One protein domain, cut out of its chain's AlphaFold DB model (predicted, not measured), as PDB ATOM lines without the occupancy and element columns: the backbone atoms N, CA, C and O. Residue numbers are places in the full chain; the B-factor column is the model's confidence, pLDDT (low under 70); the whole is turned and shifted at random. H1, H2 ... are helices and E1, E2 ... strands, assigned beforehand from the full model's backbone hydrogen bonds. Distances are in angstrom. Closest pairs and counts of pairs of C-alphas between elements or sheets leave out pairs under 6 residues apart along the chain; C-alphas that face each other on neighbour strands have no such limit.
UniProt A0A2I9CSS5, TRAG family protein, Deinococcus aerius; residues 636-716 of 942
ATOM      1  N   PRO A 636     176.805 106.277 143.818       44.12
ATOM      2  CA  PRO A 636     177.655 105.111 144.000       44.12
ATOM      3  C   PRO A 636     178.811 105.440 144.950       44.12
ATOM      4  O   PRO A 636     179.229 106.589 145.101       44.12
ATOM      5  N   GLU A 637     179.343 104.415 145.603       42.03
ATOM      6  CA  GLU A 637     180.447 104.563 146.559       42.03
ATOM      7  C   GLU A 637     181.688 105.200 145.891       42.03
ATOM      8  O   GLU A 637     182.408 105.992 146.505       42.03
ATOM      9  N   GLU A 638     181.844 104.960 144.583       43.84
ATOM     10  CA  GLU A 638     182.781 105.643 143.688       43.84
ATOM     11  C   GLU A 638     182.491 107.146 143.528       43.84
ATOM     12  O   GLU A 638     183.432 107.929 143.610       43.84
ATOM     13  N   ASP A 639     181.231 107.579 143.385       46.69
ATOM     14  CA  ASP A 639     180.861 109.004 143.278       46.69
ATOM     15  C   ASP A 639     181.062 109.750 144.595       46.69
ATOM     16  O   ASP A 639     181.547 110.880 144.589       46.69
ATOM     17  N   PHE A 640     180.741 109.150 145.748       47.31
ATOM     18  CA  PHE A 640     181.023 109.806 147.030       47.31
ATOM     19  C   PHE A 640     182.534 109.949 147.253       47.31
ATOM     20  O   PHE A 640     183.005 111.010 147.675       47.31
ATOM     21  N   SER A 641     183.306 108.908 146.925       60.94
ATOM     22  CA  SER A 641     184.769 108.940 146.965       60.94
ATOM     23  C   SER A 641     185.329 109.997 146.003       60.94
ATOM     24  O   SER A 641     186.078 110.880 146.425       60.94
ATOM     25  N   ALA A 642     184.880 110.005 144.743       66.88
ATOM     26  CA  ALA A 642     185.250 110.991 143.729       66.88
ATOM     27  C   ALA A 642     184.878 112.423 144.139       66.88
ATOM     28  O   ALA A 642     185.705 113.320 144.001       66.88
ATOM     29  N   GLN A 643     183.698 112.643 144.723       68.94
ATOM     30  CA  GLN A 643     183.273 113.951 145.218       68.94
ATOM     31  C   GLN A 643     184.147 114.429 146.386       68.94
ATOM     32  O   GLN A 643     184.498 115.606 146.436       68.94
ATOM     33  N   GLN A 644     184.551 113.554 147.318       78.25
ATOM     34  CA  GLN A 644     185.494 113.953 148.373       78.25
ATOM     35  C   GLN A 644     186.919 114.166 147.833       78.25
ATOM     36  O   GLN A 644     187.588 115.097 148.283       78.25
ATOM     37  N   HIS A 645     187.372 113.376 146.851       85.94
ATOM     38  CA  HIS A 645     188.633 113.622 146.139       85.94
ATOM     39  C   HIS A 645     188.614 114.982 145.434       85.94
ATOM     40  O   HIS A 645     189.589 115.728 145.518       85.94
ATOM     41  N   GLU A 646     187.502 115.335 144.790       83.31
ATOM     42  CA  GLU A 646     187.354 116.612 144.102       83.31
ATOM     43  C   GLU A 646     187.301 117.774 145.093       83.31
ATOM     44  O   GLU A 646     188.055 118.724 144.932       83.31
ATOM     45  N   ARG A 647     186.563 117.655 146.208       84.69
ATOM     46  CA  ARG A 647     186.614 118.649 147.300       84.69
ATOM     47  C   ARG A 647     188.030 118.851 147.846       84.69
ATOM     48  O   ARG A 647     188.399 119.986 148.142       84.69
ATOM     49  N   PHE A 648     188.837 117.793 147.961       90.50
ATOM     50  CA  PHE A 648     190.238 117.916 148.373       90.50
ATOM     51  C   PHE A 648     191.100 118.620 147.311       90.50
ATOM     52  O   PHE A 648     191.882 119.504 147.657       90.50
ATOM     53  N   ARG A 649     190.926 118.303 146.020       91.25
ATOM     54  CA  ARG A 649     191.602 119.009 144.912       91.25
ATOM     55  C   ARG A 649     191.219 120.483 144.854       91.25
ATOM     56  O   ARG A 649     192.110 121.320 144.748       91.25
ATOM     57  N   THR A 650     189.928 120.802 144.962       88.19
ATOM     58  CA  THR A 650     189.414 122.178 145.004       88.19
ATOM     59  C   THR A 650     189.999 122.937 146.190       88.19
ATOM     60  O   THR A 650     190.472 124.055 146.013       88.19
ATOM     61  N   TRP A 651     190.047 122.321 147.379       92.69
ATOM     62  CA  TRP A 651     190.668 122.932 148.555       92.69
ATOM     63  C   TRP A 651     192.166 123.198 148.335       92.69
ATOM     64  O   TRP A 651     192.607 124.322 148.550       92.69
ATOM     65  N   VAL A 652     192.940 122.230 147.820       91.56
ATOM     66  CA  VAL A 652     194.367 122.447 147.504       91.56
ATOM     67  C   VAL A 652     194.555 123.523 146.430       91.56
ATOM     68  O   VAL A 652     195.460 124.340 146.559       91.56
ATOM     69  N   ASN A 653     193.707 123.589 145.401       91.69
ATOM     70  CA  ASN A 653     193.769 124.672 144.418       91.69
ATOM     71  C   ASN A 653     193.485 126.040 145.066       91.69
ATOM     72  O   ASN A 653     194.218 126.990 144.806       91.69
ATOM     73  N   GLY A 654     192.514 126.112 145.982       88.31
ATOM     74  CA  GLY A 654     192.232 127.308 146.778       88.31
ATOM     75  C   GLY A 654     193.408 127.750 147.660       88.31
ATOM     76  O   GLY A 654     193.657 128.945 147.765       88.31
ATOM     77  N   VAL A 655     194.175 126.817 148.239       89.31
ATOM     78  CA  VAL A 655     195.417 127.120 148.990       89.31
ATOM     79  C   VAL A 655     196.472 127.778 148.090       89.31
ATOM     80  O   VAL A 655     197.169 128.699 148.518       89.31
ATOM     81  N   LEU A 656     196.599 127.310 146.844       87.50
ATOM     82  CA  LEU A 656     197.524 127.887 145.863       87.50
ATOM     83  C   LEU A 656     197.057 129.283 145.424       87.50
ATOM     84  O   LEU A 656     197.852 130.216 145.381       87.50
ATOM     85  N   GLU A 657     195.765 129.431 145.129       86.88
ATOM     86  CA  GLU A 657     195.154 130.686 144.674       86.88
ATOM     87  C   GLU A 657     195.084 131.757 145.768       86.88
ATOM     88  O   GLU A 657     195.195 132.940 145.461       86.88
ATOM     89  N   SER A 658     194.974 131.371 147.044       85.44
ATOM     90  CA  SER A 658     195.028 132.318 148.163       85.44
ATOM     91  C   SER A 658     196.439 132.819 148.481       85.44
ATOM     92  O   SER A 658     196.592 133.628 149.393       85.44
ATOM     93  N   GLY A 659     197.476 132.304 147.808       78.56
ATOM     94  CA  GLY A 659     198.872 132.664 148.071       78.56
ATOM     95  C   GLY A 659     199.389 132.245 149.453       78.56
ATOM     96  O   GLY A 659     200.411 132.766 149.896       78.56
ATOM     97  N   ALA A 660     198.716 131.319 150.148       84.62
ATOM     98  CA  ALA A 660     199.136 130.890 151.483       84.62
ATOM     99  C   ALA A 660     200.541 130.262 151.440       84.62
ATOM    100  O   ALA A 660     200.884 129.554 150.484       84.62
ATOM    101  N   ARG A 661     201.374 130.492 152.469       84.44
ATOM    102  CA  ARG A 661     202.733 129.932 152.470       84.44
ATOM    103  C   ARG A 661     202.676 128.412 152.568       84.44
ATOM    104  O   ARG A 661     202.215 127.835 153.554       84.44
ATOM    105  N   VAL A 662     203.197 127.771 151.529       88.75
ATOM    106  CA  VAL A 662     203.496 126.340 151.492       88.75
ATOM    107  C   VAL A 662     205.006 126.194 151.634       88.75
ATOM    108  O   VAL A 662     205.751 127.023 151.117       88.75
ATOM    109  N   ARG A 663     205.482 125.148 152.309       85.44
ATOM    110  CA  ARG A 663     206.912 124.824 152.377       85.44
ATOM    111  C   ARG A 663     207.170 123.332 152.521       85.44
ATOM    112  O   ARG A 663     206.306 122.572 152.962       85.44
ATOM    113  N   PHE A 664     208.394 122.928 152.205       83.19
ATOM    114  CA  PHE A 664     208.917 121.619 152.589       83.19
ATOM    115  C   PHE A 664     209.356 121.594 154.065       83.19
ATOM    116  O   PHE A 664     209.569 122.638 154.695       83.19
ATOM    117  N   SER A 665     209.492 120.398 154.641       77.88
ATOM    118  CA  SER A 665     210.100 120.233 155.965       77.88
ATOM    119  C   SER A 665     211.616 120.417 155.907       77.88
ATOM    120  O   SER A 665     212.263 119.989 154.954       77.88
ATOM    121  N   ALA A 666     212.193 120.983 156.969       64.81
ATOM    122  CA  ALA A 666     213.639 121.174 157.082       64.81
ATOM    123  C   ALA A 666     214.418 119.848 157.216       64.81
ATOM    124  O   ALA A 666     215.583 119.783 156.839       64.81
ATOM    125  N   SER A 667     213.787 118.792 157.744       65.00
ATOM    126  CA  SER A 667     214.412 117.477 157.964       65.00
ATOM    127  C   SER A 667     214.035 116.412 156.930       65.00
ATOM    128  O   SER A 667     214.679 115.369 156.871       65.00
ATOM    129  N   ASP A 668     212.995 116.652 156.132       68.94
ATOM    130  CA  ASP A 668     212.465 115.708 155.147       68.94
ATOM    131  C   ASP A 668     211.826 116.498 153.995       68.94
ATOM    132  O   ASP A 668     210.691 116.984 154.091       68.94
ATOM    133  N   ARG A 669     212.588 116.653 152.905       67.69
ATOM    134  CA  ARG A 669     212.215 117.475 151.745       67.69
ATOM    135  C   ARG A 669     211.073 116.881 150.903       67.69
ATOM    136  O   ARG A 669     210.688 117.503 149.921       67.69
ATOM    137  N   GLU A 670     210.503 115.735 151.278       69.88
ATOM    138  CA  GLU A 670     209.293 115.186 150.649       69.88
ATOM    139  C   GLU A 670     208.004 115.585 151.393       69.88
ATOM    140  O   GLU A 670     206.900 115.448 150.863       69.88
ATOM    141  N   ARG A 671     208.108 116.108 152.624       82.56
ATOM    142  CA  ARG A 671     206.938 116.501 153.425       82.56
ATOM    143  C   ARG A 671     206.543 117.946 153.167       82.56
ATOM    144  O   ARG A 671     207.313 118.858 153.458       82.56
ATOM    145  N   LEU A 672     205.306 118.139 152.723       88.75
ATOM    146  CA  LEU A 672     204.700 119.448 152.490       88.75
ATOM    147  C   LEU A 672     203.870 119.921 153.688       88.75
ATOM    148  O   LEU A 672     203.127 119.144 154.294       88.75
ATOM    149  N   TYR A 673     203.980 121.211 153.987       89.12
ATOM    150  CA  TYR A 673     203.260 121.913 155.045       89.12
ATOM    151  C   TYR A 673     202.637 123.191 154.482       89.12
ATOM    152  O   TYR A 673     203.287 123.914 153.730       89.12
ATOM    153  N   VAL A 674     201.387 123.463 154.855       90.69
ATOM    154  CA  VAL A 674     200.651 124.698 154.545       90.69
ATOM    155  C   VAL A 674     200.490 125.487 155.839       90.69
ATOM    156  O   VAL A 674     199.985 124.932 156.814       90.69
ATOM    157  N   ARG A 675     200.890 126.760 155.879       86.88
ATOM    158  CA  ARG A 675     200.693 127.613 157.059       86.88
ATOM    159  C   ARG A 675     199.204 127.932 157.215       86.88
ATOM    160  O   ARG A 675     198.622 128.603 156.367       86.88
ATOM    161  N   THR A 676     198.573 127.442 158.280       84.31
ATOM    162  CA  THR A 676     197.115 127.549 158.479       84.31
ATOM    163  C   THR A 676     196.674 128.982 158.748       84.31
ATOM    164  O   THR A 676     195.592 129.371 158.316       84.31
ATOM    165  N   ALA A 677     197.525 129.784 159.393       82.69
ATOM    166  CA  ALA A 677     197.273 131.199 159.660       82.69
ATOM    167  C   ALA A 677     197.000 132.015 158.380       82.69
ATOM    168  O   ALA A 677     196.091 132.846 158.379       82.69
ATOM    169  N   ASP A 678     197.728 131.726 157.294       83.94
ATOM    170  CA  ASP A 678     197.666 132.456 156.018       83.94
ATOM    171  C   ASP A 678     196.434 132.082 155.160       83.94
ATOM    172  O   ASP A 678     196.216 132.665 154.097       83.94
ATOM    173  N   LEU A 679     195.629 131.093 155.572       86.06
ATOM    174  CA  LEU A 679     194.454 130.656 154.813       86.06
ATOM    175  C   LEU A 679     193.252 131.604 155.007       86.06
ATOM    176  O   LEU A 679     192.985 132.031 156.132       86.06
ATOM    177  N   PRO A 680     192.448 131.872 153.962       85.75
ATOM    178  CA  PRO A 680     191.122 132.470 154.108       85.75
ATOM    179  C   PRO A 680     190.206 131.624 155.005       85.75
ATOM    180  O   PRO A 680     190.275 130.395 154.981       85.75
ATOM    181  N   GLU A 681     189.281 132.259 155.730       80.56
ATOM    182  CA  GLU A 681     188.355 131.555 156.640       80.56
ATOM    183  C   GLU A 681     187.499 130.484 155.934       80.56
ATOM    184  O   GLU A 681     187.267 129.412 156.489       80.56
ATOM    185  N   ALA A 682     187.142 130.697 154.662       78.88
ATOM    186  CA  ALA A 682     186.452 129.700 153.834       78.88
ATOM    187  C   ALA A 682     187.263 128.403 153.602       78.88
ATOM    188  O   ALA A 682     186.683 127.351 153.347       78.88
ATOM    189  N   LEU A 683     188.598 128.445 153.706       83.19
ATOM    190  CA  LEU A 683     189.474 127.266 153.613       83.19
ATOM    191  C   LEU A 683     189.870 126.702 154.989       83.19
ATOM    192  O   LEU A 683     190.425 125.603 155.055       83.19
ATOM    193  N   LYS A 684     189.560 127.419 156.079       80.88
ATOM    194  CA  LYS A 684     189.787 127.011 157.478       80.88
ATOM    195  C   LYS A 684     188.619 126.233 158.091       80.88
ATOM    196  O   LYS A 684     188.700 125.847 159.254       80.88
ATOM    197  N   GLU A 685     187.545 125.971 157.339       74.44
ATOM    198  CA  GLU A 685     186.378 125.213 157.804       74.44
ATOM    199  C   GLU A 685     186.769 123.923 158.553       74.44
ATOM    200  O   GLU A 685     187.149 122.913 157.948       74.44
ATOM    201  N   GLY A 686     186.603 123.920 159.880       65.06
ATOM    202  CA  GLY A 686     187.050 122.813 160.731       65.06
ATOM    203  C   GLY A 686     186.461 121.455 160.335       65.06
ATOM    204  O   GLY A 686     187.165 120.450 160.365       65.06
ATOM    205  N   ARG A 687     185.205 121.423 159.860       60.56
ATOM    206  CA  ARG A 687     184.548 120.204 159.344       60.56
ATOM    207  C   ARG A 687     185.224 119.653 158.084       60.56
ATOM    208  O   ARG A 687     185.330 118.437 157.931       60.56
ATOM    209  N   THR A 688     185.695 120.529 157.199       72.88
ATOM    210  CA  THR A 688     186.353 120.159 155.940       72.88
ATOM    211  C   THR A 688     187.771 119.643 156.218       72.88
ATOM    212  O   THR A 688     188.102 118.528 155.813       72.88
ATOM    213  N   LEU A 689     188.559 120.351 157.038       81.06
ATOM    214  CA  LEU A 689     189.907 119.914 157.438       81.06
ATOM    215  C   LEU A 689     189.898 118.627 158.285       81.06
ATOM    216  O   LEU A 689     190.694 117.719 158.045       81.06
ATOM    217  N   GLN A 690     188.962 118.488 159.231       77.44
ATOM    218  CA  GLN A 690     188.780 117.253 160.004       77.44
ATOM    219  C   GLN A 690     188.380 116.071 159.105       77.44
ATOM    220  O   GLN A 690     188.815 114.942 159.340       77.44
ATOM    221  N   GLY A 691     187.599 116.329 158.049       73.81
ATOM    222  CA  GLY A 691     187.230 115.341 157.036       73.81
ATOM    223  C   GLY A 691     188.407 114.847 156.186       73.81
ATOM    224  O   GLY A 691     188.406 113.683 155.781       73.81
ATOM    225  N   PHE A 692     189.418 115.683 155.942       87.38
ATOM    226  CA  PHE A 692     190.660 115.275 155.274       87.38
ATOM    227  C   PHE A 692     191.618 114.549 156.229       87.38
ATOM    228  O   PHE A 692     192.252 113.564 155.841       87.38
ATOM    229  N   TYR A 693     191.673 114.972 157.496       83.94
ATOM    230  CA  TYR A 693     192.470 114.317 158.534       83.94
ATOM    231  C   TYR A 693     192.015 112.872 158.787       83.94
ATOM    232  O   TYR A 693     192.851 111.966 158.799       83.94
ATOM    233  N   SER A 694     190.704 112.637 158.930       72.06
ATOM    234  CA  SER A 694     190.151 111.293 159.175       72.06
ATOM    235  C   SER A 694     190.354 110.325 158.007       72.06
ATOM    236  O   SER A 694     190.435 109.120 158.224       72.06
ATOM    237  N   ARG A 695     190.498 110.846 156.781       84.62
ATOM    238  CA  ARG A 695     190.834 110.082 155.565       84.62
ATOM    239  C   ARG A 695     192.338 109.904 155.347       84.62
ATOM    240  O   ARG A 695     192.747 109.295 154.365       84.62
ATOM    241  N   GLY A 696     193.170 110.445 156.236       83.94
ATOM    242  CA  GLY A 696     194.623 110.355 156.126       83.94
ATOM    243  C   GLY A 696     195.241 111.253 155.051       83.94
ATOM    244  O   GLY A 696     196.421 111.095 154.770       83.94
ATOM    245  N   TRP A 697     194.513 112.214 154.478       91.19
ATOM    246  CA  TRP A 697     195.046 113.111 153.439       91.19
ATOM    247  C   TRP A 697     195.862 114.272 154.018       91.19
ATOM    248  O   TRP A 697     196.783 114.780 153.375       91.19
ATOM    249  N   THR A 698     195.572 114.657 155.264       90.81
ATOM    250  CA  THR A 698     196.291 115.705 155.998       90.81
ATOM    251  C   THR A 698     196.759 115.239 157.379       90.81
ATOM    252  O   THR A 698     196.346 114.203 157.916       90.81
ATOM    253  N   GLY A 699     197.654 116.024 157.977       84.25
ATOM    254  CA  GLY A 699     197.868 116.063 159.419       84.25
ATOM    255  C   GLY A 699     196.657 116.641 160.157       84.25
ATOM    256  O   GLY A 699     195.646 117.001 159.547       84.25
ATOM    257  N   ARG A 700     196.761 116.691 161.484       80.62
ATOM    258  CA  ARG A 700     195.775 117.352 162.340       80.62
ATOM    259  C   ARG A 700     195.921 118.875 162.174       80.62
ATOM    260  O   ARG A 700     197.007 119.350 161.856       80.62
ATOM    261  N   ALA A 701     194.817 119.607 162.300       72.25
ATOM    262  CA  ALA A 701     194.740 121.049 162.029       72.25
ATOM    263  C   ALA A 701     194.833 121.916 163.302       72.25
ATOM    264  O   ALA A 701     194.368 123.047 163.317       72.25
ATOM    265  N   ASP A 702     195.389 121.364 164.382       63.94
ATOM    266  CA  ASP A 702     195.585 122.006 165.689       63.94
ATOM    267  C   ASP A 702     196.946 122.717 165.833       63.94
ATOM    268  O   ASP A 702     197.290 123.176 166.920       63.94
ATOM    269  N   SER A 703     197.706 122.829 164.742       62.94
ATOM    270  CA  SER A 703     198.971 123.562 164.651       62.94
ATOM    271  C   SER A 703     198.932 124.676 163.597       62.94
ATOM    272  O   SER A 703     198.182 124.601 162.620       62.94
ATOM    273  N   ASP A 704     199.822 125.665 163.747       77.81
ATOM    274  CA  ASP A 704     200.043 126.773 162.791       77.81
ATOM    275  C   ASP A 704     200.434 126.310 161.373       77.81
ATOM    276  O   ASP A 704     200.430 127.088 160.417       77.81
ATOM    277  N   GLU A 705     200.773 125.029 161.220       84.25
ATOM    278  CA  GLU A 705     201.039 124.379 159.946       84.25
ATOM    279  C   GLU A 705     200.246 123.076 159.823       84.25
ATOM    280  O   GLU A 705     200.273 122.222 160.710       84.25
ATOM    281  N   LEU A 706     199.590 122.890 158.680       90.00
ATOM    282  CA  LEU A 706     198.883 121.677 158.300       90.00
ATOM    283  C   LEU A 706     199.759 120.859 157.348       90.00
ATOM    284  O   LEU A 706     200.058 121.282 156.231       90.00
ATOM    285  N   ARG A 707     200.152 119.655 157.771       91.38
ATOM    286  CA  ARG A 707     200.894 118.720 156.912       91.38
ATOM    287  C   ARG A 707     199.989 118.152 155.816       91.38
ATOM    288  O   ARG A 707     198.914 117.640 156.125       91.38
ATOM    289  N   LEU A 708     200.464 118.111 154.576       91.81
ATOM    290  CA  LEU A 708     199.885 117.283 153.514       91.81
ATOM    291  C   LEU A 708     200.558 115.903 153.537       91.81
ATOM    292  O   LEU A 708     201.785 115.798 153.633       91.81
ATOM    293  N   LYS A 709     199.761 114.832 153.522       91.31
ATOM    294  CA  LYS A 709     200.260 113.450 153.586       91.31
ATOM    295  C   LYS A 709     200.354 112.818 152.186       91.31
ATOM    296  O   LYS A 709     199.624 113.256 151.291       91.31
ATOM    297  N   PRO A 710     201.219 111.803 151.975       88.12
ATOM    298  CA  PRO A 710     201.389 111.145 150.676       88.12
ATOM    299  C   PRO A 710     200.077 110.660 150.047       88.12
ATOM    300  O   PRO A 710     199.874 110.827 148.848       88.12
ATOM    301  N   GLU A 711     199.161 110.137 150.860       86.44
ATOM    302  CA  GLU A 711     197.849 109.626 150.459       86.44
ATOM    303  C   GLU A 711     196.953 110.736 149.885       86.44
ATOM    304  O   GLU A 711     196.252 110.517 148.903       86.44
ATOM    305  N   GLY A 712     197.016 111.947 150.452       86.56
ATOM    306  CA  GLY A 712     196.328 113.122 149.910       86.56
ATOM    307  C   GLY A 712     197.008 113.647 148.645       86.56
ATOM    308  O   GLY A 712     196.353 113.894 147.634       86.56
ATOM    309  N   LEU A 713     198.340 113.757 148.660       88.44
ATOM    310  CA  LEU A 713     199.120 114.186 147.493       88.44
ATOM    311  C   LEU A 713     198.897 113.261 146.285       88.44
ATOM    312  O   LEU A 713     198.854 113.744 145.153       88.44
ATOM    313  N   ALA A 714     198.684 111.961 146.511       87.69
ATOM    314  CA  ALA A 714     198.361 110.976 145.482       87.69
ATOM    315  C   ALA A 714     197.056 111.269 144.712       87.69
ATOM    316  O   ALA A 714     196.937 110.840 143.564       87.69
ATOM    317  N   LEU A 715     196.126 112.046 145.280       89.00
ATOM    318  CA  LEU A 715     194.861 112.429 144.638       89.00
ATOM    319  C   LEU A 715     194.988 113.612 143.669       89.00
ATOM    320  O   LEU A 715     194.106 113.820 142.829       89.00
ATOM    321  N   LEU A 716     196.054 114.407 143.797       89.31
ATOM    322  CA  LEU A 716     196.250 115.642 143.037       89.31
ATOM    323  C   LEU A 716     196.690 115.361 141.597       89.31
ATOM    324  O   LEU A 716     197.482 114.445 141.350       89.31
TER     325      LEU A 716
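What this domain is: This is residues 636 to 716 of the 942 residues of the protein "TRAG family protein" of Deinococcus aerius (UniProt A0A2I9CSS5). A long helix, H1, grazes a small three-stranded sheet with its residues 652 to 656, and its other end sticks out away from the sheet, with residues 636 to 641 standing free, of which 637 to 641 belong to H1. Two short helices, H2 and H3, come close to H1 at Phe 648, and the sheet's hairpin of E1 and E2 reaches out at the far end of the length from Pro 636. The printed part has 81 residues with three named helices and three named strands, in the order H1, E1, E2, H2, E3, H3, and the sheet runs E1, E2, E3, antiparallel throughout. The class is mixed, helices and strands. The whole is compact, with a radius of gyration of the C-alphas of 12.3 A, and only just elongated, with spans of 41 by 27 by 22 A.

How they stand to each other: H1, residues 637 to 657, is on the sheet but only grazes it, with its residues 652 to 656; 7 pairs of C-alphas are within 10 A. A tight link of 4 residues joins it to E1, residues 662 to 664, an edge strand. E1 and E2, residues 672 to 675, are a hairpin, antiparallel at 142 degrees between their directions. The C-alphas of residues 662 and 674 face each other at 4.5 A, and N 663 and O 673 are within hydrogen-bond range at 2.9 A. E2 is the inner strand. Its other neighbour is E3, residues 705 to 708, antiparallel at 148 degrees and also an edge strand. Here the C-alphas of residues 675 and 705 face each other at 4.3 A, N 706 and O 674 are 2.8 A apart, and N 708 and O 672 are 2.9 A apart. H2, residues 686 to 694, is only just on the sheet, with 5 pairs of C-alphas within 10 A, and only grazes it with its residues 689 to 693. H1 and H2 are close but not clearly touching, the closest C-alphas being those of Phe 648 and Phe 692, 7.4 A apart. They run opposite ways at a steep tilt of 62 degrees. H3, residues 710 to 713, is not on the sheet. H1 and H3 are close but not clearly touching; their closest C-alphas, those of Phe 648 and Gly 712, are 7.9 A apart. H2 and H3 are apart, but only just, at 8.1 A. Every O i to N i+4 pair is within hydrogen-bond range in H1 and H2, and H3 is too short for such a pair.

Where its parts are: H1 begins at C-alpha 637, at (180.447, 104.563, 146.559), and is 30.0 A long to C-alpha 657, at (195.154, 130.686, 144.674). E1 is 7.3 A long and E2 10.2 A. H2, from Gly 686 to Ser 694, is 12.0 A long. E3 begins at C-alpha 705, at (201.039, 124.379, 159.946), and is 9.6 A long. H3, 5.0 A long, ends at C-alpha 713, at (199.120, 114.186, 147.493).

The domain as a whole: The two C-alphas farthest apart, those of Pro 636 and Ala 666, are 41.5 A apart. The printed part has no cut. No link is long: H1 to E1 and E3 to H3 are tight, and the other three are short. The mean pLDDT of the printed part is 79.6. It is under 70 in residues 636 to 643, 666 to 670, 686 to 687 and 702 to 703.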